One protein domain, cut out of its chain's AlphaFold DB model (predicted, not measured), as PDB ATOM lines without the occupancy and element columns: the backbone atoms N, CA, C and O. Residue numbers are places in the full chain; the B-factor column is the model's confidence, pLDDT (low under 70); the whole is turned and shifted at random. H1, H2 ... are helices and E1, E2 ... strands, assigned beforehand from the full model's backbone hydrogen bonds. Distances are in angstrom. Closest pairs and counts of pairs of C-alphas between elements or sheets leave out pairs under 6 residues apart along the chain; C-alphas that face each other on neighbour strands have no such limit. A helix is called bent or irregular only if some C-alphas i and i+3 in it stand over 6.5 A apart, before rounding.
ATOM      1  N   LYS A  19     101.127 118.774 198.043       92.00
ATOM      2  CA  LYS A  19     102.300 119.661 197.987       92.00
ATOM      3  C   LYS A  19     103.474 119.105 198.803       92.00
ATOM      4  O   LYS A  19     104.612 119.174 198.341       92.00
ATOM      5  N   LYS A  20     103.207 118.568 200.000       94.25
ATOM      6  CA  LYS A  20     104.233 117.957 200.858       94.25
ATOM      7  C   LYS A  20     104.758 116.657 200.247       94.25
ATOM      8  O   LYS A  20     105.967 116.481 200.200       94.25
ATOM      9  N   LEU A  21     103.875 115.815 199.704       95.75
ATOM     10  CA  LEU A  21     104.254 114.560 199.042       95.75
ATOM     11  C   LEU A  21     105.166 114.793 197.829       95.75
ATOM     12  O   LEU A  21     106.183 114.123 197.690       95.75
ATOM     13  N   ARG A  22     104.854 115.786 196.983       93.94
ATOM     14  CA  ARG A  22     105.710 116.162 195.842       93.94
ATOM     15  C   ARG A  22     107.096 116.634 196.287       93.94
ATOM     16  O   ARG A  22     108.088 116.229 195.696       93.94
ATOM     17  N   SER A  23     107.152 117.471 197.324       94.19
ATOM     18  CA  SER A  23     108.418 117.955 197.892       94.19
ATOM     19  C   SER A  23     109.251 116.809 198.471       94.19
ATOM     20  O   SER A  23     110.448 116.730 198.221       94.19
ATOM     21  N   LEU A  24     108.612 115.886 199.193       95.75
ATOM     22  CA  LEU A  24     109.272 114.714 199.758       95.75
ATOM     23  C   LEU A  24     109.856 113.804 198.669       95.75
ATOM     24  O   LEU A  24     111.026 113.452 198.748       95.75
ATOM     25  N   GLY A  25     109.080 113.487 197.628       93.62
ATOM     26  CA  GLY A  25     109.555 112.678 196.503       93.62
ATOM     27  C   GLY A  25     110.757 113.294 195.776       93.62
ATOM     28  O   GLY A  25     111.743 112.609 195.531       93.62
ATOM     29  N   GLN A  26     110.741 114.613 195.547       93.25
ATOM     30  CA  GLN A  26     111.884 115.334 194.968       93.25
ATOM     31  C   GLN A  26     113.136 115.305 195.846       93.25
ATOM     32  O   GLN A  26     114.242 115.329 195.319       93.25
ATOM     33  N   LYS A  27     112.975 115.317 197.173       94.00
ATOM     34  CA  LYS A  27     114.107 115.198 198.096       94.00
ATOM     35  C   LYS A  27     114.689 113.791 198.066       94.00
ATOM     36  O   LYS A  27     115.902 113.667 198.021       94.00
ATOM     37  N   LEU A  28     113.838 112.764 198.047       93.44
ATOM     38  CA  LEU A  28     114.270 111.367 197.964       93.44
ATOM     39  C   LEU A  28     115.071 111.093 196.685       93.44
ATOM     40  O   LEU A  28     116.142 110.514 196.771       93.44
ATOM     41  N   ASP A  29     114.614 111.578 195.527       90.50
ATOM     42  CA  ASP A  29     115.305 111.367 194.241       90.50
ATOM     43  C   ASP A  29     116.681 112.054 194.144       90.50
ATOM     44  O   ASP A  29     117.458 111.740 193.247       90.50
ATOM     45  N   LYS A  30     116.977 113.003 195.043       90.00
ATOM     46  CA  LYS A  30     118.253 113.736 195.096       90.00
ATOM     47  C   LYS A  30     119.268 113.142 196.072       90.00
ATOM     48  O   LYS A  30     120.386 113.638 196.140       90.00
ATOM     49  N   LEU A  31     118.883 112.156 196.883       89.19
ATOM     50  CA  LEU A  31     119.779 111.586 197.885       89.19
ATOM     51  C   LEU A  31     120.723 110.559 197.243       89.19
ATOM     52  O   LEU A  31     120.287 109.539 196.715       89.19
ATOM     53  N   GLY A  32     122.030 110.797 197.365       83.62
ATOM     54  CA  GLY A  32     123.100 109.877 196.962       83.62
ATOM     55  C   GLY A  32     123.520 108.906 198.068       83.62
ATOM     56  O   GLY A  32     124.704 108.695 198.266       83.62
ATOM     57  N   ASP A  33     122.574 108.366 198.840       84.94
ATOM     58  CA  ASP A  33     122.867 107.517 200.008       84.94
ATOM     59  C   ASP A  33     122.693 106.024 199.668       84.94
ATOM     60  O   ASP A  33     121.544 105.558 199.666       84.94
ATOM     61  N   PRO A  34     123.770 105.276 199.351       80.06
ATOM     62  CA  PRO A  34     123.693 103.890 198.873       80.06
ATOM     63  C   PRO A  34     123.150 102.918 199.928       80.06
ATOM     64  O   PRO A  34     122.518 101.920 199.583       80.06
ATOM     65  N   ASN A  35     123.301 103.237 201.217       80.56
ATOM     66  CA  ASN A  35     122.820 102.401 202.314       80.56
ATOM     67  C   ASN A  35     121.335 102.632 202.624       80.56
ATOM     68  O   ASN A  35     120.701 101.792 203.263       80.56
ATOM     69  N   GLY A  36     120.738 103.731 202.168       86.62
ATOM     70  CA  GLY A  36     119.318 104.035 202.367       86.62
ATOM     71  C   GLY A  36     118.982 104.583 203.757       86.62
ATOM     72  O   GLY A  36     117.804 104.765 204.070       86.62
ATOM     73  N   PHE A  37     119.973 104.866 204.605       88.69
ATOM     74  CA  PHE A  37     119.749 105.451 205.927       88.69
ATOM     75  C   PHE A  37     119.144 106.863 205.851       88.69
ATOM     76  O   PHE A  37     118.102 107.115 206.464       88.69
ATOM     77  N   LYS A  38     119.736 107.765 205.056       90.94
ATOM     78  CA  LYS A  38     119.248 109.140 204.845       90.94
ATOM     79  C   LYS A  38     117.848 109.119 204.216       90.94
ATOM     80  O   LYS A  38     116.973 109.884 204.631       90.94
ATOM     81  N   HIS A  39     117.589 108.182 203.300       93.00
ATOM     82  CA  HIS A  39     116.253 107.966 202.728       93.00
ATOM     83  C   HIS A  39     115.224 107.562 203.791       93.00
ATOM     84  O   HIS A  39     114.153 108.167 203.890       93.00
ATOM     85  N   ASN A  40     115.551 106.553 204.602       91.88
ATOM     86  CA  ASN A  40     114.660 106.036 205.633       91.88
ATOM     87  C   ASN A  40     114.389 107.101 206.709       91.88
ATOM     88  O   ASN A  40     113.238 107.336 207.067       91.88
ATOM     89  N   ASN A  41     115.423 107.818 207.159       93.69
ATOM     90  CA  ASN A  41     115.306 108.923 208.114       93.69
ATOM     91  C   ASN A  41     114.357 110.020 207.592       93.69
ATOM     92  O   ASN A  41     113.456 110.470 208.304       93.69
ATOM     93  N   LEU A  42     114.484 110.398 206.315       95.12
ATOM     94  CA  LEU A  42     113.603 111.389 205.698       95.12
ATOM     95  C   LEU A  42     112.132 110.927 205.638       95.12
ATOM     96  O   LEU A  42     111.218 111.732 205.852       95.12
ATOM     97  N   LEU A  43     111.897 109.639 205.371       94.38
ATOM     98  CA  LEU A  43     110.561 109.039 205.376       94.38
ATOM     99  C   LEU A  43     109.961 108.992 206.791       94.38
ATOM    100  O   LEU A  43     108.823 109.427 206.968       94.38
ATOM    101  N   TRP A  44     110.728 108.556 207.795       93.44
ATOM    102  CA  TRP A  44     110.299 108.494 209.201       93.44
ATOM    103  C   TRP A  44     110.004 109.867 209.805       93.44
ATOM    104  O   TRP A  44     109.033 110.026 210.538       93.44
ATOM    105  N   LYS A  45     110.773 110.896 209.431       94.19
ATOM    106  CA  LYS A  45     110.470 112.292 209.794       94.19
ATOM    107  C   LYS A  45     109.136 112.784 209.216       94.19
ATOM    108  O   LYS A  45     108.614 113.799 209.675       94.19
ATOM    109  N   SER A  46     108.609 112.112 208.191       92.50
ATOM    110  CA  SER A  46     107.414 112.539 207.458       92.50
ATOM    111  C   SER A  46     106.154 111.741 207.806       92.50
ATOM    112  O   SER A  46     105.056 112.282 207.655       92.50
ATOM    113  N   ALA A  47     106.277 110.484 208.244       91.81
ATOM    114  CA  ALA A  47     105.157 109.651 208.687       91.81
ATOM    115  C   ALA A  47     105.608 108.494 209.594       91.81
ATOM    116  O   ALA A  47     106.728 108.005 209.476       91.81
ATOM    117  N   ASP A  48     104.670 107.969 210.389       87.75
ATOM    118  CA  ASP A  48     104.865 106.826 211.301       87.75
ATOM    119  C   ASP A  48     105.155 105.486 210.596       87.75
ATOM    120  O   ASP A  48     105.378 104.470 211.248       87.75
ATOM    121  N   GLN A  49     105.072 105.438 209.264       87.25
ATOM    122  CA  GLN A  49     105.339 104.239 208.471       87.25
ATOM    123  C   GLN A  49     106.058 104.623 207.176       87.25
ATOM    124  O   GLN A  49     105.430 105.056 206.206       87.25
ATOM    125  N   ALA A  50     107.379 104.445 207.160       89.25
ATOM    126  CA  ALA A  50     108.233 104.854 206.048       89.25
ATOM    127  C   ALA A  50     107.924 104.114 204.731       89.25
ATOM    128  O   ALA A  50     107.769 104.746 203.685       89.25
ATOM    129  N   ALA A  51     107.794 102.786 204.773       88.56
ATOM    130  CA  ALA A  51     107.637 101.978 203.564       88.56
ATOM    131  C   ALA A  51     106.276 102.139 202.852       88.56
ATOM    132  O   ALA A  51     106.274 102.389 201.644       88.56
ATOM    133  N   PRO A  52     105.120 102.094 203.543       92.56
ATOM    134  CA  PRO A  52     103.830 102.412 202.928       92.56
ATOM    135  C   PRO A  52     103.773 103.821 202.320       92.56
ATOM    136  O   PRO A  52     103.219 104.006 201.233       92.56
ATOM    137  N   LEU A  53     104.392 104.813 202.977       94.50
ATOM    138  CA  LEU A  53     104.526 106.165 202.429       94.50
ATOM    139  C   LEU A  53     105.353 106.158 201.138       94.50
ATOM    140  O   LEU A  53     104.940 106.759 200.144       94.50
ATOM    141  N   LEU A  54     106.492 105.463 201.120       94.62
ATOM    142  CA  LEU A  54     107.331 105.362 199.930       94.62
ATOM    143  C   LEU A  54     106.581 104.699 198.760       94.62
ATOM    144  O   LEU A  54     106.570 105.247 197.658       94.62
ATOM    145  N   TRP A  55     105.866 103.594 198.994       94.38
ATOM    146  CA  TRP A  55     105.034 102.957 197.965       94.38
ATOM    147  C   TRP A  55     103.902 103.858 197.465       94.38
ATOM    148  O   TRP A  55     103.616 103.879 196.264       94.38
ATOM    149  N   HIS A  56     103.290 104.659 198.345       94.00
ATOM    150  CA  HIS A  56     102.308 105.672 197.946       94.00
ATOM    151  C   HIS A  56     102.916 106.714 196.998       94.00
ATOM    152  O   HIS A  56     102.325 107.035 195.964       94.00
ATOM    153  N   LEU A  57     104.123 107.206 197.299       94.19
ATOM    154  CA  LEU A  57     104.848 108.138 196.430       94.19
ATOM    155  C   LEU A  57     105.181 107.504 195.070       94.19
ATOM    156  O   LEU A  57     104.968 108.133 194.031       94.19
ATOM    157  N   VAL A  58     105.652 106.255 195.054       93.44
ATOM    158  CA  VAL A  58     105.998 105.518 193.827       93.44
ATOM    159  C   VAL A  58     104.779 105.319 192.920       93.44
ATOM    160  O   VAL A  58     104.851 105.638 191.722       93.44
ATOM    161  N   ARG A  59     103.652 104.866 193.493       92.62
ATOM    162  CA  ARG A  59     102.373 104.609 192.802       92.62
ATOM    163  C   ARG A  59     101.826 105.841 192.095       92.62
ATOM    164  O   ARG A  59     101.259 105.752 191.009       92.62
ATOM    165  N   HIS A  60     102.025 107.007 192.700       92.12
ATOM    166  CA  HIS A  60     101.579 108.283 192.152       92.12
ATOM    167  C   HIS A  60     102.654 109.019 191.339       92.12
ATOM    168  O   HIS A  60     102.439 110.171 190.958       92.12
ATOM    169  N   GLY A  61     103.785 108.365 191.041       90.50
ATOM    170  CA  GLY A  61     104.856 108.932 190.216       90.50
ATOM    171  C   GLY A  61     105.523 110.152 190.852       90.50
ATOM    172  O   GLY A  61     105.876 111.093 190.149       90.50
ATOM    173  N   LEU A  62     105.621 110.175 192.183       92.62
ATOM    174  CA  LEU A  62     106.230 111.268 192.939       92.62
ATOM    175  C   LEU A  62     107.675 110.995 193.356       92.62
ATOM    176  O   LEU A  62     108.406 111.954 193.564       92.62
ATOM    177  N   ALA A  63     108.063 109.724 193.465       90.94
ATOM    178  CA  ALA A  63     109.426 109.272 193.740       90.94
ATOM    179  C   ALA A  63     109.905 108.311 192.637       90.94
ATOM    180  O   ALA A  63     109.090 107.788 191.857       90.94
ATOM    181  N   LEU A  64     111.216 108.076 192.589       88.38
ATOM    182  CA  LEU A  64     111.938 107.340 191.552       88.38
ATOM    183  C   LEU A  64     111.752 107.932 190.149       88.38
ATOM    184  O   LEU A  64     111.652 107.188 189.176       88.38
ATOM    185  N   GLN A  65     111.637 109.257 190.020       87.00
ATOM    186  CA  GLN A  65     111.679 109.912 188.706       87.00
ATOM    187  C   GLN A  65     113.103 109.909 188.146       87.00
ATOM    188  O   GLN A  65     113.298 109.803 186.939       87.00
ATOM    189  N   THR A  66     114.095 110.018 189.027       81.94
ATOM    190  CA  THR A  66     115.508 109.766 188.736       81.94
ATOM    191  C   THR A  66     116.050 108.913 189.872       81.94
ATOM    192  O   THR A  66     116.027 109.337 191.021       81.94
ATOM    193  N   VAL A  67     116.476 107.688 189.570       83.38
ATOM    194  CA  VAL A  67     117.068 106.806 190.581       83.38
ATOM    195  C   VAL A  67     118.556 107.119 190.632       83.38
ATOM    196  O   VAL A  67     119.247 106.912 189.641       83.38
ATOM    197  N   GLN A  68     119.022 107.678 191.749       82.75
ATOM    198  CA  GLN A  68     120.428 108.068 191.939       82.75
ATOM    199  C   GLN A  68     121.173 107.200 192.957       82.75
ATOM    200  O   GLN A  68     122.390 107.294 193.051       82.75
ATOM    201  N   SER A  69     120.455 106.361 193.705       85.50
ATOM    202  CA  SER A  69     121.019 105.557 194.783       85.50
ATOM    203  C   SER A  69     120.390 104.160 194.852       85.50
ATOM    204  O   SER A  69     119.185 103.994 194.640       85.50
ATOM    205  N   ALA A  70     121.198 103.159 195.208       86.25
ATOM    206  CA  ALA A  70     120.768 101.806 195.554       86.25
ATOM    207  C   ALA A  70     119.928 101.744 196.850       86.25
ATOM    208  O   ALA A  70     119.047 100.888 196.986       86.25
ATOM    209  N   GLY A  71     120.134 102.676 197.783       88.19
ATOM    210  CA  GLY A  71     119.537 102.656 199.120       88.19
ATOM    211  C   GLY A  71     118.011 102.749 199.120       88.19
ATOM    212  O   GLY A  71     117.340 102.045 199.874       88.19
ATOM    213  N   ILE A  72     117.434 103.552 198.221       90.19
ATOM    214  CA  ILE A  72     115.973 103.647 198.072       90.19
ATOM    215  C   ILE A  72     115.357 102.348 197.532       90.19
ATOM    216  O   ILE A  72     114.234 101.996 197.896       90.19
ATOM    217  N   LEU A  73     116.096 101.606 196.698       90.38
ATOM    218  CA  LEU A  73     115.659 100.314 196.164       90.38
ATOM    219  C   LEU A  73     115.687  99.235 197.245       90.38
ATOM    220  O   LEU A  73     114.775  98.413 197.292       90.38
ATOM    221  N   ARG A  74     116.673  99.284 198.151       88.44
ATOM    222  CA  ARG A  74     116.750  98.403 199.325       88.44
ATOM    223  C   ARG A  74     115.507  98.523 200.206       88.44
ATOM    224  O   ARG A  74     114.865  97.515 200.487       88.44
ATOM    225  N   ILE A  75     115.100  99.751 200.543       89.94
ATOM    226  CA  ILE A  75     113.886  99.998 201.346       89.94
ATOM    227  C   ILE A  75     112.644  99.412 200.657       89.94
ATOM    228  O   ILE A  75     111.797  98.809 201.319       89.94
ATOM    229  N   LEU A  76     112.524  99.570 199.335       92.00
ATOM    230  CA  LEU A  76     111.404  99.014 198.571       92.00
ATOM    231  C   LEU A  76     111.420  97.478 198.550       92.00
ATOM    232  O   LEU A  76     110.369  96.870 198.760       92.00
ATOM    233  N   GLY A  77     112.585  96.861 198.327       88.75
ATOM    234  CA  GLY A  77     112.764  95.405 198.306       88.75
ATOM    235  C   GLY A  77     112.419  94.744 199.642       88.75
ATOM    236  O   GLY A  77     111.663  93.773 199.679       88.75
ATOM    237  N   GLU A  78     112.866  95.337 200.752       87.44
ATOM    238  CA  GLU A  78     112.586  94.859 202.115       87.44
ATOM    239  C   GLU A  78     111.099  94.966 202.500       87.44
ATOM    240  O   GLU A  78     110.632  94.270 203.403       87.44
ATOM    241  N   ASN A  79     110.329  95.819 201.812       89.00
ATOM    242  CA  ASN A  79     108.958  96.163 202.189       89.00
ATOM    243  C   ASN A  79     107.948  95.969 201.050       89.00
ATOM    244  O   ASN A  79     107.066  96.796 200.825       89.00
ATOM    245  N   THR A  80     108.033  94.855 200.330       89.50
ATOM    246  CA  THR A  80     107.148  94.549 199.190       89.50
ATOM    247  C   THR A  80     105.701  94.208 199.557       89.50
ATOM    248  O   THR A  80     104.846  94.186 198.676       89.50
ATOM    249  N   ARG A  81     105.386  93.970 200.839       83.31
ATOM    250  CA  ARG A  81     104.047  93.528 201.289       83.31
ATOM    251  C   ARG A  81     102.910  94.483 200.915       83.31
ATOM    252  O   ARG A  81     101.796  94.024 200.684       83.31
ATOM    253  N   ASP A  82     103.192  95.782 200.837       76.00
ATOM    254  CA  ASP A  82     102.200  96.829 200.554       76.00
ATOM    255  C   ASP A  82     102.166  97.256 199.070       76.00
ATOM    256  O   ASP A  82     101.473  98.212 198.692       76.00
ATOM    257  N   ALA A  83     102.920  96.557 198.216       88.75
ATOM    258  CA  ALA A  83     103.048  96.842 196.794       88.75
ATOM    259  C   ALA A  83     102.202  95.889 195.945       88.75
ATOM    260  O   ALA A  83     102.196  94.676 196.149       88.75
ATOM    261  N   SER A  84     101.521  96.424 194.931       91.75
ATOM    262  CA  SER A  84     100.952  95.586 193.872       91.75
ATOM    263  C   SER A  84     102.020  95.218 192.834       91.75
ATOM    264  O   SER A  84     102.988  95.957 192.644       91.75
ATOM    265  N   ALA A  85     101.812  94.136 192.076       91.88
ATOM    266  CA  ALA A  85     102.689  93.792 190.951       91.88
ATOM    267  C   ALA A  85     102.819  94.954 189.942       91.88
ATOM    268  O   ALA A  85     103.901  95.212 189.419       91.88
ATOM    269  N   SER A  86     101.743  95.723 189.730       92.56
ATOM    270  CA  SER A  86     101.767  96.919 188.878       92.56
ATOM    271  C   SER A  86     102.639  98.045 189.444       92.56
ATOM    272  O   SER A  86     103.264  98.760 188.658       92.56
ATOM    273  N   ASP A  87     102.673  98.232 190.769       93.12
ATOM    274  CA  ASP A  87     103.535  99.236 191.407       93.12
ATOM    275  C   ASP A  87     105.009  98.869 191.193       93.12
ATOM    276  O   ASP A  87     105.808  99.711 190.784       93.12
ATOM    277  N   ILE A  88     105.353  97.592 191.380       94.88
ATOM    278  CA  ILE A  88     106.714  97.082 191.176       94.88
ATOM    279  C   ILE A  88     107.130  97.185 189.704       94.88
ATOM    280  O   ILE A  88     108.210  97.686 189.406       94.88
ATOM    281  N   ILE A  89     106.272  96.792 188.759       94.50
ATOM    282  CA  ILE A  89     106.549  96.938 187.319       94.50
ATOM    283  C   ILE A  89     106.814  98.407 186.953       94.50
ATOM    284  O   ILE A  89     107.678  98.700 186.123       94.50
ATOM    285  N   ALA A  90     106.098  99.350 187.575       92.44
ATOM    286  CA  ALA A  90     106.349 100.772 187.375       92.44
ATOM    287  C   ALA A  90     107.723 101.208 187.909       92.44
ATOM    288  O   ALA A  90     108.322 102.092 187.302       92.44
ATOM    289  N   VAL A  91     108.227 100.595 188.988       94.12
ATOM    290  CA  VAL A  91     109.609 100.781 189.466       94.12
ATOM    291  C   VAL A  91     110.606 100.235 188.451       94.12
ATOM    292  O   VAL A  91     111.486 100.978 188.030       94.12
ATOM    293  N   LEU A  92     110.437  98.988 187.995       94.06
ATOM    294  CA  LEU A  92     111.368  98.333 187.062       94.06
ATOM    295  C   LEU A  92     111.571  99.139 185.770       94.06
ATOM    296  O   LEU A  92     112.693  99.254 185.289       94.06
ATOM    297  N   ARG A  93     110.510  99.769 185.247       92.81
ATOM    298  CA  ARG A  93     110.578 100.635 184.054       92.81
ATOM    299  C   ARG A  93     111.358 101.943 184.249       92.81
ATOM    300  O   ARG A  93     111.656 102.605 183.261       92.81
ATOM    301  N   ARG A  94     111.625 102.353 185.491       91.44
ATOM    302  CA  ARG A  94     112.341 103.598 185.827       91.44
ATOM    303  C   ARG A  94     113.812 103.361 186.171       91.44
ATOM    304  O   ARG A  94     114.547 104.329 186.337       91.44
ATOM    305  N   LEU A  95     114.234 102.102 186.305       90.44
ATOM    306  CA  LEU A  95     115.613 101.765 186.646       90.44
ATOM    307  C   LEU A  95     116.554 102.005 185.454       90.44
ATOM    308  O   LEU A  95     116.161 101.758 184.308       90.44
ATOM    309  N   PRO A  96     117.794 102.462 185.700       86.00
ATOM    310  CA  PRO A  96     118.790 102.581 184.647       86.00
ATOM    311  C   PRO A  96     119.214 101.195 184.118       86.00
ATOM    312  O   PRO A  96     119.172 100.213 184.865       86.00
ATOM    313  N   PRO A  97     119.654 101.100 182.847       78.19
ATOM    314  CA  PRO A  97     120.179  99.858 182.279       78.19
ATOM    315  C   PRO A  97     121.422  99.334 183.002       78.19
ATOM    316  O   PRO A  97     121.569  98.128 183.137       78.19
ATOM    317  N   ASP A  98     122.295 100.220 183.477       74.50
ATOM    318  CA  ASP A  98     123.412  99.866 184.348       74.50
ATOM    319  C   ASP A  98     123.089 100.341 185.763       74.50
ATOM    320  O   ASP A  98     122.986 101.542 186.003       74.50
ATOM    321  N   MET A  99     122.866  99.406 186.687       81.06
ATOM    322  CA  MET A  99     122.575  99.739 188.085       81.06
ATOM    323  C   MET A  99     123.839  99.901 188.926       81.06
ATOM    324  O   MET A  99     123.727 100.336 190.069       81.06
ATOM    325  N   GLY A 100     125.024  99.611 188.377       71.06
ATOM    326  CA  GLY A 100     126.290  99.864 189.060       71.06
ATOM    327  C   GLY A 100     126.496 101.342 189.378       71.06
ATOM    328  O   GLY A 100     126.993 101.689 190.442       71.06
ATOM    329  N   VAL A 101     125.980 102.226 188.519       74.81
ATOM    330  CA  VAL A 101     126.005 103.687 188.721       74.81
ATOM    331  C   VAL A 101     125.204 104.160 189.940       74.81
ATOM    332  O   VAL A 101     125.338 105.313 190.347       74.81
ATOM    333  N   LEU A 102     124.332 103.306 190.492       76.94
ATOM    334  CA  LEU A 102     123.515 103.620 191.666       76.94
ATOM    335  C   LEU A 102     124.265 103.399 192.983       76.94
ATOM    336  O   LEU A 102     123.757 103.795 194.031       76.94
ATOM    337  N   ASP A 103     125.441 102.776 192.946       67.19
ATOM    338  CA  ASP A 103     126.250 102.504 194.129       67.19
ATOM    339  C   ASP A 103     127.582 103.260 194.091       67.19
ATOM    340  O   ASP A 103     128.669 102.691 194.012       67.19
ATOM    341  N   LYS A 104     127.481 104.592 194.135       62.12
ATOM    342  CA  LYS A 104     128.632 105.505 194.118       62.12
ATOM    343  C   LYS A 104     129.534 105.414 195.360       62.12
ATOM    344  O   LYS A 104     130.581 106.044 195.369       62.12
ATOM    345  N   GLY A 105     129.142 104.667 196.397       51.78
ATOM    346  CA  GLY A 105     129.857 104.614 197.676       51.78
ATOM    347  C   GLY A 105     130.678 103.351 197.916       51.78
ATOM    348  O   GLY A 105     131.110 103.159 199.045       51.78
ATOM    349  N   GLN A 106     130.839 102.471 196.914       54.00
ATOM    350  CA  GLN A 106     131.506 101.168 197.075       54.00
ATOM    351  C   GLN A 106     131.069 100.430 198.352       54.00
ATOM    352  O   GLN A 106     131.891  99.808 199.034       54.00
ATOM    353  N   ALA A 107     129.781 100.500 198.711       50.28
ATOM    354  CA  ALA A 107     129.304  99.718 199.835       50.28
ATOM    355  C   ALA A 107     129.665  98.259 199.517       50.28
ATOM    356  O   ALA A 107     129.339  97.750 198.444       50.28
ATOM    357  N   ARG A 108     130.384  97.578 200.419       44.94
ATOM    358  CA  ARG A 108     130.850  96.177 200.287       44.94
ATOM    359  C   ARG A 108     129.707  95.153 200.040       44.94
ATOM    360  O   ARG A 108     129.917  93.948 200.126       44.94
ATOM    361  N   THR A 109     128.489  95.604 199.740       50.28
ATOM    362  CA  THR A 109     127.206  94.900 199.641       50.28
ATOM    363  C   THR A 109     126.771  94.573 198.203       50.28
ATOM    364  O   THR A 109     125.608  94.228 197.990       50.28
ATOM    365  N   TRP A 110     127.691  94.594 197.231       61.41
ATOM    366  CA  TRP A 110     127.481  94.300 195.798       61.41
ATOM    367  C   TRP A 110     127.004  92.880 195.446       61.41
ATOM    368  O   TRP A 110     127.269  92.410 194.344       61.41
ATOM    369  N   ALA A 111     126.277  92.167 196.308       70.94
ATOM    370  CA  ALA A 111     125.696  90.898 195.898       70.94
ATOM    371  C   ALA A 111     124.722  91.132 194.733       70.94
ATOM    372  O   ALA A 111     123.670  91.758 194.867       70.94
ATOM    373  N   THR A 112     125.090  90.613 193.566       87.19
ATOM    374  CA  THR A 112     124.255  90.597 192.366       87.19
ATOM    375  C   THR A 112     124.081  89.147 191.935       87.19
ATOM    376  O   THR A 112     125.051  88.418 191.730       87.19
ATOM    377  N   PHE A 113     122.834  88.690 191.806       89.62
ATOM    378  CA  PHE A 113     122.558  87.326 191.330       89.62
ATOM    379  C   PHE A 113     122.556  87.224 189.803       89.62
ATOM    380  O   PHE A 113     122.717  86.140 189.247       89.62
ATOM    381  N   THR A 114     122.394  88.356 189.125       91.88
ATOM    382  CA  THR A 114     122.435  88.479 187.668       91.88
ATOM    383  C   THR A 114     123.234  89.718 187.270       91.88
ATOM    384  O   THR A 114     123.288  90.662 188.064       91.88
ATOM    385  N   PRO A 115     123.809  89.759 186.052       88.69
ATOM    386  CA  PRO A 115     124.662  90.863 185.614       88.69
ATOM    387  C   PRO A 115     124.006  92.228 185.814       88.69
ATOM    388  O   PRO A 115     122.925  92.460 185.284       88.69
ATOM    389  N   GLY A 116     124.648  93.121 186.574       83.81
ATOM    390  CA  GLY A 116     124.215  94.514 186.729       83.81
ATOM    391  C   GLY A 116     122.840  94.716 187.379       83.81
ATOM    392  O   GLY A 116     122.199  95.730 187.102       83.81
ATOM    393  N   VAL A 117     122.349  93.767 188.191       88.69
ATOM    394  CA  VAL A 117     121.084  93.906 188.940       88.69
ATOM    395  C   VAL A 117     121.306  93.647 190.426       88.69
ATOM    396  O   VAL A 117     121.731  92.562 190.823       88.69
ATOM    397  N   LEU A 118     120.956  94.641 191.244       87.31
ATOM    398  CA  LEU A 118     121.048  94.586 192.703       87.31
ATOM    399  C   LEU A 118     120.108  93.519 193.292       87.31
ATOM    400  O   LEU A 118     118.982  93.341 192.817       87.31
ATOM    401  N   THR A 119     120.517  92.864 194.380       87.19
ATOM    402  CA  THR A 119     119.676  91.917 195.145       87.19
ATOM    403  C   THR A 119     118.320  92.499 195.540       87.19
ATOM    404  O   THR A 119     117.302  91.838 195.352       87.19
ATOM    405  N   ALA A 120     118.270  93.765 195.959       87.75
ATOM    406  CA  ALA A 120     117.014  94.445 196.278       87.75
ATOM    407  C   ALA A 120     116.030  94.479 195.089       87.75
ATOM    408  O   ALA A 120     114.818  94.358 195.262       87.75
ATOM    409  N   VAL A 121     116.540  94.601 193.858       91.19
ATOM    410  CA  VAL A 121     115.714  94.547 192.643       91.19
ATOM    411  C   VAL A 121     115.266  93.115 192.354       91.19
ATOM    412  O   VAL A 121     114.126  92.905 191.939       91.19
ATOM    413  N   ASN A 122     116.104  92.113 192.631       92.00
ATOM    414  CA  ASN A 122     115.674  90.715 192.599       92.00
ATOM    415  C   ASN A 122     114.516  90.447 193.581       92.00
ATOM    416  O   ASN A 122     113.586  89.723 193.220       92.00
ATOM    417  N   ASP A 123     114.520  91.046 194.773       91.62
ATOM    418  CA  ASP A 123     113.433  90.890 195.752       91.62
ATOM    419  C   ASP A 123     112.128  91.517 195.259       91.62
ATOM    420  O   ASP A 123     111.065  90.897 195.349       91.62
ATOM    421  N   LEU A 124     112.214  92.696 194.631       94.50
ATOM    422  CA  LEU A 124     111.084  93.327 193.947       94.50
ATOM    423  C   LEU A 124     110.504  92.414 192.859       94.50
ATOM    424  O   LEU A 124     109.302  92.138 192.860       94.50
ATOM    425  N   ILE A 125     111.343  91.912 191.946       95.94
ATOM    426  CA  ILE A 125     110.899  91.023 190.861       95.94
ATOM    427  C   ILE A 125     110.268  89.759 191.447       95.94
ATOM    428  O   ILE A 125     109.198  89.355 191.001       95.94
ATOM    429  N   THR A 126     110.890  89.165 192.466       95.25
ATOM    430  CA  THR A 126     110.391  87.964 193.147       95.25
ATOM    431  C   THR A 126     108.999  88.202 193.736       95.25
ATOM    432  O   THR A 126     108.090  87.407 193.494       95.25
ATOM    433  N   ALA A 127     108.801  89.314 194.450       94.06
ATOM    434  CA  ALA A 127     107.513  89.660 195.044       94.06
ATOM    435  C   ALA A 127     106.424  89.897 193.984       94.06
ATOM    436  O   ALA A 127     105.315  89.378 194.116       94.06
ATOM    437  N   ALA A 128     106.739  90.620 192.904       95.56
ATOM    438  CA  ALA A 128     105.799  90.826 191.803       95.56
ATOM    439  C   ALA A 128     105.450  89.513 191.091       95.56
ATOM    440  O   ALA A 128     104.285  89.280 190.771       95.56
ATOM    441  N   TYR A 129     106.448  88.651 190.875       96.44
ATOM    442  CA  TYR A 129     106.285  87.379 190.178       96.44
ATOM    443  C   TYR A 129     105.397  86.408 190.953       96.44
ATOM    444  O   TYR A 129     104.562  85.746 190.356       96.44
ATOM    445  N   VAL A 130     105.536  86.342 192.278       94.38
ATOM    446  CA  VAL A 130     104.688  85.502 193.141       94.38
ATOM    447  C   VAL A 130     103.216  85.920 193.076       94.38
ATOM    448  O   VAL A 130     102.332  85.067 193.090       94.38
ATOM    449  N   VAL A 131     102.945  87.225 192.981       93.69
ATOM    450  CA  VAL A 131     101.577  87.764 192.958       93.69
ATOM    451  C   VAL A 131     100.936  87.652 191.573       93.69
ATOM    452  O   VAL A 131      99.782  87.238 191.466       93.69
ATOM    453  N   ASP A 132     101.652  88.048 190.518       95.50
ATOM    454  CA  ASP A 132     101.141  88.056 189.144       95.50
ATOM    455  C   ASP A 132     102.264  87.769 188.126       95.50
ATOM    456  O   ASP A 132     102.822  88.694 187.516       95.50
ATOM    457  N   PRO A 133     102.599  86.481 187.901       95.44
ATOM    458  CA  PRO A 133     103.621  86.091 186.931       95.44
ATOM    459  C   PRO A 133     103.318  86.617 185.521       95.44
ATOM    460  O   PRO A 133     104.222  87.025 184.792       95.44
ATOM    461  N   ALA A 134     102.039  86.632 185.125       96.00
ATOM    462  CA  ALA A 134     101.625  87.020 183.781       96.00
ATOM    463  C   ALA A 134     101.886  88.509 183.515       96.00
ATOM    464  O   ALA A 134     102.368  88.855 182.434       96.00
ATOM    465  N   ALA A 135     101.627  89.379 184.496       95.75
ATOM    466  CA  ALA A 135     101.926  90.804 184.381       95.75
ATOM    467  C   ALA A 135     103.432  91.080 184.266       95.75
ATOM    468  O   ALA A 135     103.832  91.916 183.454       95.75
ATOM    469  N   VAL A 136     104.272  90.367 185.029       96.56
ATOM    470  CA  VAL A 136     105.739  90.511 184.952       96.56
ATOM    471  C   VAL A 136     106.265  90.037 183.594       96.56
ATOM    472  O   VAL A 136     107.083  90.714 182.972       96.56
ATOM    473  N   LEU A 137     105.765  88.907 183.088       96.50
ATOM    474  CA  LEU A 137     106.169  88.375 181.786       96.50
ATOM    475  C   LEU A 137     105.733  89.268 180.620       96.50
ATOM    476  O   LEU A 137     106.483  89.411 179.659       96.50
ATOM    477  N   ALA A 138     104.560  89.901 180.712       96.56
ATOM    478  CA  ALA A 138     104.040  90.777 179.664       96.56
ATOM    479  C   ALA A 138     104.931  91.999 179.389       96.56
ATOM    480  O   ALA A 138     104.884  92.543 178.290       96.56
ATOM    481  N   VAL A 139     105.731  92.425 180.372       96.12
ATOM    482  CA  VAL A 139     106.614  93.596 180.260       96.12
ATOM    483  C   VAL A 139     108.085  93.229 180.094       96.12
ATOM    484  O   VAL A 139     108.896  94.121 179.873       96.12
ATOM    485  N   ARG A 140     108.445  91.940 180.190       96.06
ATOM    486  CA  ARG A 140     109.837  91.462 180.164       96.06
ATOM    487  C   ARG A 140     110.600  92.029 178.968       96.06
ATOM    488  O   ARG A 140     111.634  92.656 179.155       96.06
ATOM    489  N   ASP A 141     110.060  91.875 177.764       94.94
ATOM    490  CA  ASP A 141     110.747  92.258 176.525       94.94
ATOM    491  C   ASP A 141     110.824  93.787 176.312       94.94
ATOM    492  O   ASP A 141     111.529  94.250 175.417       94.94
ATOM    493  N   GLU A 142     110.125  94.581 177.136       94.94
ATOM    494  CA  GLU A 142     110.223  96.048 177.160       94.94
ATOM    495  C   GLU A 142     111.382  96.548 178.042       94.94
ATOM    496  O   GLU A 142     111.774  97.711 177.937       94.94
ATOM    497  N   LEU A 143     111.899  95.704 178.942       94.88
ATOM    498  CA  LEU A 143     112.921  96.075 179.921       94.88
ATOM    499  C   LEU A 143     114.347  95.890 179.363       94.88
ATOM    500  O   LEU A 143     114.556  95.078 178.460       94.88
ATOM    501  N   PRO A 144     115.349  96.598 179.917       92.81
ATOM    502  CA  PRO A 144     116.768  96.340 179.664       92.81
ATOM    503  C   PRO A 144     117.182  94.865 179.839       92.81
ATOM    504  O   PRO A 144     116.603  94.143 180.652       92.81
ATOM    505  N   GLU A 145     118.204  94.412 179.099       93.31
ATOM    506  CA  GLU A 145     118.623  92.994 179.060       93.31
ATOM    507  C   GLU A 145     118.957  92.422 180.449       93.31
ATOM    508  O   GLU A 145     118.564  91.301 180.768       93.31
ATOM    509  N   ASN A 146     119.625  93.189 181.310       91.81
ATOM    510  CA  ASN A 146     119.935  92.777 182.680       91.81
ATOM    511  C   ASN A 146     118.670  92.489 183.509       91.81
ATOM    512  O   ASN A 146     118.604  91.481 184.211       91.81
ATOM    513  N   LEU A 147     117.629  93.315 183.375       94.69
ATOM    514  CA  LEU A 147     116.331  93.085 184.012       94.69
ATOM    515  C   LEU A 147     115.581  91.893 183.403       94.69
ATOM    516  O   LEU A 147     114.907  91.162 184.129       94.69
ATOM    517  N   GLN A 148     115.734  91.643 182.099       96.38
ATOM    518  CA  GLN A 148     115.217  90.421 181.472       96.38
ATOM    519  C   GLN A 148     115.871  89.166 182.063       96.38
ATOM    520  O   GLN A 148     115.170  88.200 182.371       96.38
ATOM    521  N   LEU A 149     117.194  89.192 182.263       95.88
ATOM    522  CA  LEU A 149     117.939  88.107 182.906       95.88
ATOM    523  C   LEU A 149     117.532  87.927 184.373       95.88
ATOM    524  O   LEU A 149     117.379  86.791 184.811       95.88
ATOM    525  N   ALA A 150     117.296  89.011 185.115       95.50
ATOM    526  CA  ALA A 150     116.797  88.937 186.488       95.50
ATOM    527  C   ALA A 150     115.396  88.303 186.562       95.50
ATOM    528  O   ALA A 150     115.145  87.460 187.423       95.50
ATOM    529  N   ILE A 151     114.498  88.623 185.623       97.56
ATOM    530  CA  ILE A 151     113.204  87.935 185.500       97.56
ATOM    531  C   ILE A 151     113.419  86.448 185.190       97.56
ATOM    532  O   ILE A 151     112.836  85.600 185.862       97.56
ATOM    533  N   ASP A 152     114.280  86.101 184.231       97.75
ATOM    534  CA  ASP A 152     114.576  84.699 183.909       97.75
ATOM    535  C   ASP A 152     115.212  83.936 185.085       97.75
ATOM    536  O   ASP A 152     114.913  82.757 185.289       97.75
ATOM    537  N   PHE A 153     116.018  84.604 185.911       97.31
ATOM    538  CA  PHE A 153     116.535  84.055 187.160       97.31
ATOM    539  C   PHE A 153     115.400  83.673 188.123       97.31
ATOM    540  O   PHE A 153     115.365  82.536 188.602       97.31
ATOM    541  N   VAL A 154     114.421  84.562 188.347       97.19
ATOM    542  CA  VAL A 154     113.227  84.268 189.168       97.19
ATOM    543  C   VAL A 154     112.406  83.120 188.577       97.19
ATOM    544  O   VAL A 154     112.067  82.174 189.291       97.19
ATOM    545  N   ARG A 155     112.149  83.138 187.264       97.00
ATOM    546  CA  ARG A 155     111.412  82.071 186.562       97.00
ATOM    547  C   ARG A 155     112.066  80.710 186.756       97.00
ATOM    548  O   ARG A 155     111.395  79.715 187.030       97.00
ATOM    549  N   ARG A 156     113.394  80.654 186.651       95.81
ATOM    550  CA  ARG A 156     114.129  79.401 186.821       95.81
ATOM    551  C   ARG A 156     114.118  78.912 188.271       95.81
ATOM    552  O   ARG A 156     114.019  77.702 188.496       95.81
ATOM    553  N   ARG A 157     114.142  79.822 189.255       94.38
ATOM    554  CA  ARG A 157     113.900  79.488 190.673       94.38
ATOM    555  C   ARG A 157     112.487  78.943 190.909       94.38
ATOM    556  O   ARG A 157     112.345  78.041 191.729       94.38
ATOM    557  N   ALA A 158     111.499  79.388 190.129       95.00
ATOM    558  CA  ALA A 158     110.130  78.855 190.114       95.00
ATOM    559  C   ALA A 158     109.963  77.504 189.391       95.00
ATOM    560  O   ALA A 158     108.850  77.006 189.238       95.00
ATOM    561  N   GLY A 159     111.059  76.892 188.926       93.94
ATOM    562  CA  GLY A 159     111.030  75.602 188.231       93.94
ATOM    563  C   GLY A 159     110.658  75.693 186.749       93.94
ATOM    564  O   GLY A 159     110.539  74.660 186.087       93.94
ATOM    565  N   GLU A 160     110.519  76.899 186.196       95.31
ATOM    566  CA  GLU A 160     110.217  77.080 184.780       95.31
ATOM    567  C   GLU A 160     111.431  76.832 183.878       95.31
ATOM    568  O   GLU A 160     112.591  76.748 184.306       95.31
ATOM    569  N   THR A 161     111.150  76.721 182.581       94.56
ATOM    570  CA  THR A 161     112.177  76.687 181.540       94.56
ATOM    571  C   THR A 161     112.452  78.098 181.026       94.56
ATOM    572  O   THR A 161     111.535  78.883 180.767       94.56
ATOM    573  N   ILE A 162     113.735  78.414 180.875       96.38
ATOM    574  CA  ILE A 162     114.234  79.659 180.284       96.38
ATOM    575  C   ILE A 162     115.121  79.329 179.081       96.38
ATOM    576  O   ILE A 162     115.433  78.160 178.833       96.38
ATOM    577  N   SER A 163     115.516  80.342 178.310       95.56
ATOM    578  CA  SER A 163     116.393  80.124 177.156       95.56
ATOM    579  C   SER A 163     117.769  79.593 177.586       95.56
ATOM    580  O   SER A 163     118.260  79.902 178.673       95.56
ATOM    581  N   ALA A 164     118.407  78.793 176.727       94.31
ATOM    582  CA  ALA A 164     119.750  78.278 176.999       94.31
ATOM    583  C   ALA A 164     120.788  79.410 177.122       94.31
ATOM    584  O   ALA A 164     121.670  79.331 177.970       94.31
ATOM    585  N   ASP A 165     120.644  80.477 176.328       94.75
ATOM    586  CA  ASP A 165     121.503  81.666 176.398       94.75
ATOM    587  C   ASP A 165     121.395  82.367 177.761       94.75
ATOM    588  O   ASP A 165     122.409  82.594 178.419       94.75
ATOM    589  N   ALA A 166     120.170  82.618 178.240       95.44
ATOM    590  CA  ALA A 166     119.942  83.224 179.553       95.44
ATOM    591  C   ALA A 166     120.498  82.351 180.687       95.44
ATOM    592  O   ALA A 166     121.190  82.860 181.567       95.44
ATOM    593  N   SER A 167     120.264  81.034 180.636       95.31
ATOM    594  CA  SER A 167     120.830  80.080 181.599       95.31
ATOM    595  C   SER A 167     122.356  80.178 181.680       95.31
ATOM    596  O   SER A 167     122.905  80.304 182.772       95.31
ATOM    597  N   VAL A 168     123.048  80.186 180.535       94.38
ATOM    598  CA  VAL A 168     124.517  80.273 180.490       94.38
ATOM    599  C   VAL A 168     125.021  81.623 181.005       94.38
ATOM    600  O   VAL A 168     125.976  81.652 181.780       94.38
ATOM    601  N   LYS A 169     124.383  82.737 180.622       94.81
ATOM    602  CA  LYS A 169     124.749  84.080 181.108       94.81
ATOM    603  C   LYS A 169     124.621  84.189 182.629       94.81
ATOM    604  O   LYS A 169     125.539  84.677 183.282       94.81
ATOM    605  N   ILE A 170     123.520  83.688 183.188       95.88
ATOM    606  CA  ILE A 170     123.279  83.682 184.635       95.88
ATOM    607  C   ILE A 170     124.292  82.782 185.350       95.88
ATOM    608  O   ILE A 170     124.902  83.214 186.323       95.88
ATOM    609  N   LEU A 171     124.521  81.559 184.856       95.69
ATOM    610  CA  LEU A 171     125.503  80.640 185.440       95.69
ATOM    611  C   LEU A 171     126.899  81.273 185.502       95.69
ATOM    612  O   LEU A 171     127.536  81.258 186.553       95.69
ATOM    613  N   ARG A 172     127.358  81.864 184.395       95.06
ATOM    614  CA  ARG A 172     128.668  82.528 184.324       95.06
ATOM    615  C   ARG A 172     128.780  83.708 185.272       95.06
ATOM    616  O   ARG A 172     129.832  83.881 185.877       95.06
ATOM    617  N   HIS A 173     127.706  84.484 185.417       93.75
ATOM    618  CA  HIS A 173     127.653  85.571 186.389       93.75
ATOM    619  C   HIS A 173     127.777  85.052 187.818       93.75
ATOM    620  O   HIS A 173     128.631  85.525 188.555       93.75
ATOM    621  N   LEU A 174     126.988  84.040 188.194       94.88
ATOM    622  CA  LEU A 174     127.047  83.447 189.534       94.88
ATOM    623  C   LEU A 174     128.443  82.900 189.854       94.88
ATOM    624  O   LEU A 174     128.937  83.113 190.958       94.88
ATOM    625  N   VAL A 175     129.091  82.238 188.888       95.50
ATOM    626  CA  VAL A 175     130.477  81.769 189.017       95.50
ATOM    627  C   VAL A 175     131.425  82.946 189.217       95.50
ATOM    628  O   VAL A 175     132.104  83.004 190.237       95.50
ATOM    629  N   ALA A 176     131.463  83.886 188.269       93.12
ATOM    630  CA  ALA A 176     132.380  85.023 188.305       93.12
ATOM    631  C   ALA A 176     132.229  85.811 189.610       93.12
ATOM    632  O   ALA A 176     133.194  86.020 190.337       93.12
ATOM    633  N   HIS A 177     130.991  86.149 189.953       91.50
ATOM    634  CA  HIS A 177     130.674  86.956 191.113       91.50
ATOM    635  C   HIS A 177     130.908  86.209 192.437       91.50
ATOM    636  O   HIS A 177     131.335  86.819 193.410       91.50
ATOM    637  N   HIS A 178     130.709  84.885 192.505       93.75
ATOM    638  CA  HIS A 178     131.087  84.114 193.695       93.75
ATOM    639  C   HIS A 178     132.607  84.027 193.871       93.75
ATOM    640  O   HIS A 178     133.092  84.153 194.996       93.75
ATOM    641  N   LEU A 179     133.357  83.822 192.786       92.69
ATOM    642  CA  LEU A 179     134.820  83.768 192.836       92.69
ATOM    643  C   LEU A 179     135.422  85.123 193.214       92.69
ATOM    644  O   LEU A 179     136.391  85.161 193.967       92.69
ATOM    645  N   GLU A 180     134.829  86.211 192.736       88.56
ATOM    646  CA  GLU A 180     135.324  87.564 192.960       88.56
ATOM    647  C   GLU A 180     134.803  88.177 194.264       88.56
ATOM    648  O   GLU A 180     135.581  88.688 195.050       88.56
ATOM    649  N   HIS A 181     133.518  88.095 194.585       85.81
ATOM    650  CA  HIS A 181     132.957  88.819 195.737       85.81
ATOM    651  C   HIS A 181     132.440  87.911 196.853       85.81
ATOM    652  O   HIS A 181     132.161  88.391 197.945       85.81
ATOM    653  N   GLY A 182     132.344  86.599 196.620       89.88
ATOM    654  CA  GLY A 182     131.847  85.656 197.619       89.88
ATOM    655  C   GLY A 182     130.335  85.765 197.842       89.88
ATOM    656  O   GLY A 182     129.842  86.507 198.680       89.88
ATOM    657  N   LEU A 183     129.567  84.922 197.153       90.19
ATOM    658  CA  LEU A 183     128.108  84.818 197.347       90.19
ATOM    659  C   LEU A 183     127.657  84.022 198.591       90.19
ATOM    660  O   LEU A 183     126.461  83.919 198.846       90.19
ATOM    661  N   ALA A 184     128.566  83.438 199.374       88.50
ATOM    662  CA  ALA A 184     128.225  82.625 200.552       88.50
ATOM    663  C   ALA A 184     128.083  83.476 201.834       88.50
ATOM    664  O   ALA A 184     128.744  83.212 202.833       88.50
ATOM    665  N   GLY A 185     127.249  84.519 201.783       83.88
ATOM    666  CA  GLY A 185     127.122  85.556 202.819       83.88
ATOM    667  C   GLY A 185     125.770  85.605 203.539       83.88
ATOM    668  O   GLY A 185     125.357  86.670 203.975       83.88
ATOM    669  N   HIS A 186     125.042  84.485 203.626       84.69
ATOM    670  CA  HIS A 186     123.678  84.407 204.181       84.69
ATOM    671  C   HIS A 186     122.613  85.217 203.419       84.69
ATOM    672  O   HIS A 186     121.564  85.531 203.981       84.69
ATOM    673  N   TRP A 187     122.834  85.485 202.131       87.31
ATOM    674  CA  TRP A 187     121.883  86.203 201.282       87.31
ATOM    675  C   TRP A 187     120.565  85.442 201.123       87.31
ATOM    676  O   TRP A 187     120.569  84.246 200.814       87.31
ATOM    677  N   ASP A 188     119.441  86.139 201.302       89.56
ATOM    678  CA  ASP A 188     118.107  85.604 201.039       89.56
ATOM    679  C   ASP A 188     117.910  85.391 199.528       89.56
ATOM    680  O   ASP A 188     118.114  86.287 198.710       89.56
ATOM    681  N   CYS A 189     117.542  84.169 199.139       92.25
ATOM    682  CA  CYS A 189     117.301  83.799 197.743       92.25
ATOM    683  C   CYS A 189     116.179  82.744 197.663       92.25
ATOM    684  O   CYS A 189     116.409  81.623 197.216       92.25
ATOM    685  N   PRO A 190     114.957  83.050 198.139       91.94
ATOM    686  CA  PRO A 190     113.915  82.045 198.363       91.94
ATOM    687  C   PRO A 190     113.564  81.251 197.096       91.94
ATOM    688  O   PRO A 190     113.594  81.779 195.984       91.94
ATOM    689  N   TRP A 191     113.173  79.988 197.248       93.50
ATOM    690  CA  TRP A 191     112.577  79.241 196.137       93.50
ATOM    691  C   TRP A 191     111.126  79.673 195.921       93.50
ATOM    692  O   TRP A 191     110.495  80.221 196.825       93.50
ATOM    693  N   ILE A 192     110.597  79.414 194.723       94.19
ATOM    694  CA  ILE A 192     109.172  79.588 194.430       94.19
ATOM    695  C   ILE A 192     108.601  78.205 194.130       94.19
ATOM    696  O   ILE A 192     108.897  77.616 193.091       94.19
ATOM    697  N   GLU A 193     107.791  77.680 195.040       93.19
ATOM    698  CA  GLU A 193     107.164  76.364 194.910       93.19
ATOM    699  C   GLU A 193     105.650  76.525 194.993       93.19
ATOM    700  O   GLU A 193     105.129  77.108 195.936       93.19
ATOM    701  N   ASN A 194     104.927  76.035 193.982       89.62
ATOM    702  CA  ASN A 194     103.466  76.169 193.888       89.62
ATOM    703  C   ASN A 194     102.951  77.620 194.014       89.62
ATOM    704  O   ASN A 194     101.837  77.842 194.477       89.62
ATOM    705  N   GLY A 195     103.752  78.600 193.582       87.31
ATOM    706  CA  GLY A 195     103.416  80.021 193.691       87.31
ATOM    707  C   GLY A 195     103.646  80.621 195.080       87.31
ATOM    708  O   GLY A 195     103.257  81.759 195.305       87.31
ATOM    709  N   GLU A 196     104.285  79.900 196.002       91.00
ATOM    710  CA  GLU A 196     104.634  80.391 197.337       91.00
ATOM    711  C   GLU A 196     106.152  80.495 197.511       91.00
ATOM    712  O   GLU A 196     106.923  79.752 196.898       91.00
ATOM    713  N   LEU A 197     106.590  81.426 198.363       93.00
ATOM    714  CA  LEU A 197     107.998  81.568 198.723       93.00
ATOM    715  C   LEU A 197     108.391  80.525 199.764       93.00
ATOM    716  O   LEU A 197     107.858  80.513 200.873       93.00
ATOM    717  N   VAL A 198     109.390  79.714 199.433       94.44
ATOM    718  CA  VAL A 198     110.047  78.815 200.380       94.44
ATOM    719  C   VAL A 198     111.352  79.478 200.830       94.44
ATOM    720  O   VAL A 198     112.230  79.705 199.991       94.44
ATOM    721  N   PRO A 199     111.501  79.818 202.126       92.38
ATOM    722  CA  PRO A 199     112.709  80.460 202.631       92.38
ATOM    723  C   PRO A 199     113.959  79.639 202.315       92.38
ATOM    724  O   PRO A 199     114.033  78.453 202.637       92.38
ATOM    725  N   TRP A 200     114.952  80.279 201.704       93.62
ATOM    726  CA  TRP A 200     116.231  79.661 201.373       93.62
ATOM    727  C   TRP A 200     117.325  80.727 201.282       93.62
ATOM    728  O   TRP A 200     117.052  81.865 200.891       93.62
ATOM    729  N   ARG A 201     118.550  80.370 201.686       92.94
ATOM    730  CA  ARG A 201     119.674  81.305 201.851       92.94
ATOM    731  C   ARG A 201     120.981  80.743 201.309       92.94
ATOM    732  O   ARG A 201     121.283  79.568 201.499       92.94
ATOM    733  N   LEU A 202     121.816  81.624 200.768       92.25
ATOM    734  CA  LEU A 202     123.177  81.311 200.328       92.25
ATOM    735  C   LEU A 202     124.162  81.374 201.501       92.25
ATOM    736  O   LEU A 202     124.854  82.366 201.707       92.25
ATOM    737  N   GLN A 203     124.207  80.311 202.304       91.94
ATOM    738  CA  GLN A 203     125.029  80.268 203.529       91.94
ATOM    739  C   GLN A 203     126.400  79.606 203.333       91.94
ATOM    740  O   GLN A 203     127.226  79.599 204.236       91.94
ATOM    741  N   SER A 204     126.625  78.971 202.184       93.00
ATOM    742  CA  SER A 204     127.860  78.241 201.891       93.00
ATOM    743  C   SER A 204     128.073  78.148 200.384       93.00
ATOM    744  O   SER A 204     127.122  78.288 199.614       93.00
TER     745      SER A 204
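AT A GLANCE: This is residues 19 to 204 of the 857 residues of an uncharacterized protein of Nannocystis exedens (UniProt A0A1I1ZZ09). Helices follow one another along one long axis: H1, H2 and H3 at one end, then H4 and H5, then H6, H7 and H8, with H9 across the far end. The small hairpin E2 E3 packs on one side, by the ends of H6 and H8. The 186 printed residues hold nine named helices and three named strands, in the order H1 to H5, E1, H6 to H9, E2, E3; the sheet E2 - E3 is antiparallel and the class is mostly helix. The whole is compact, with a radius of gyration of the C-alphas of 16.1 A and spans of 49 by 35 by 29 A.

IN THESE COORDINATES: H1, residues 19 to 28, begins with C-alpha 19 at (102.300, 119.661, 197.987). H2 is residues 37 to 44, H3 50 to 59, H4 71 to 78 and H5 85 to 92. E1, residues 112 to 114, pairs with no named strand. H6, residues 119 to 131, is 18.7 A long; H7 is residues 133 to 142; H8, residues 145 to 157, is 18.4 A. H9, residues 164 to 181, is the longest, 25.2 A. E2 is residues 191 to 193, and E3, residues 196 to 198, ends with C-alpha 198 at (110.047, 78.815, 200.380).

HOW THE PARTS SIT: H1 is close to but not clearly touching H2, the closest C-alphas being Leu 28 and His 39, 6.2 A. H2 and H3 touch about perpendicular at 88 degrees, C-alphas 43 and 50 being closest at 4.8 A. H3 touches H4, C-alphas 51 and 75 at 6.9 A, and H5, C-alphas 59 and 87 at 5.7 A. H6 is the hub, touching four helices; residues 120 to 124 alone touch H4, C-alphas 77 and 120 at 4.8 A. H5 touches H6 at a shallow tilt of 26 degrees, opposite ways, C-alphas 85 and 128 at 4.4 A. H7 and H8 form a helical hairpin, C-alphas 140 and 148 at 5.6 A. H8 touches H9 about perpendicular at 86 degrees, C-alphas 149 and 166 at 6.3 A. E1 comes within 5.7 A of H9, between C-alphas 114 and 170. In the hairpin E2 E3, N 191 and O 198 are 2.9 A apart, within hydrogen-bond range. Every O i to N i+4 pair is within range in the helices but for H7, 3 of 6, which is irregular: C-alphas 138 and 141 are 7.6 A apart.

THE WHOLE: The C-alphas of Lys 19 and Ala 164 are farthest apart, 49.6 A. The printed part has no cut. The links H3 to H4 and H5 to E1 are long. Residues 103 to 110 are under 70 in pLDDT.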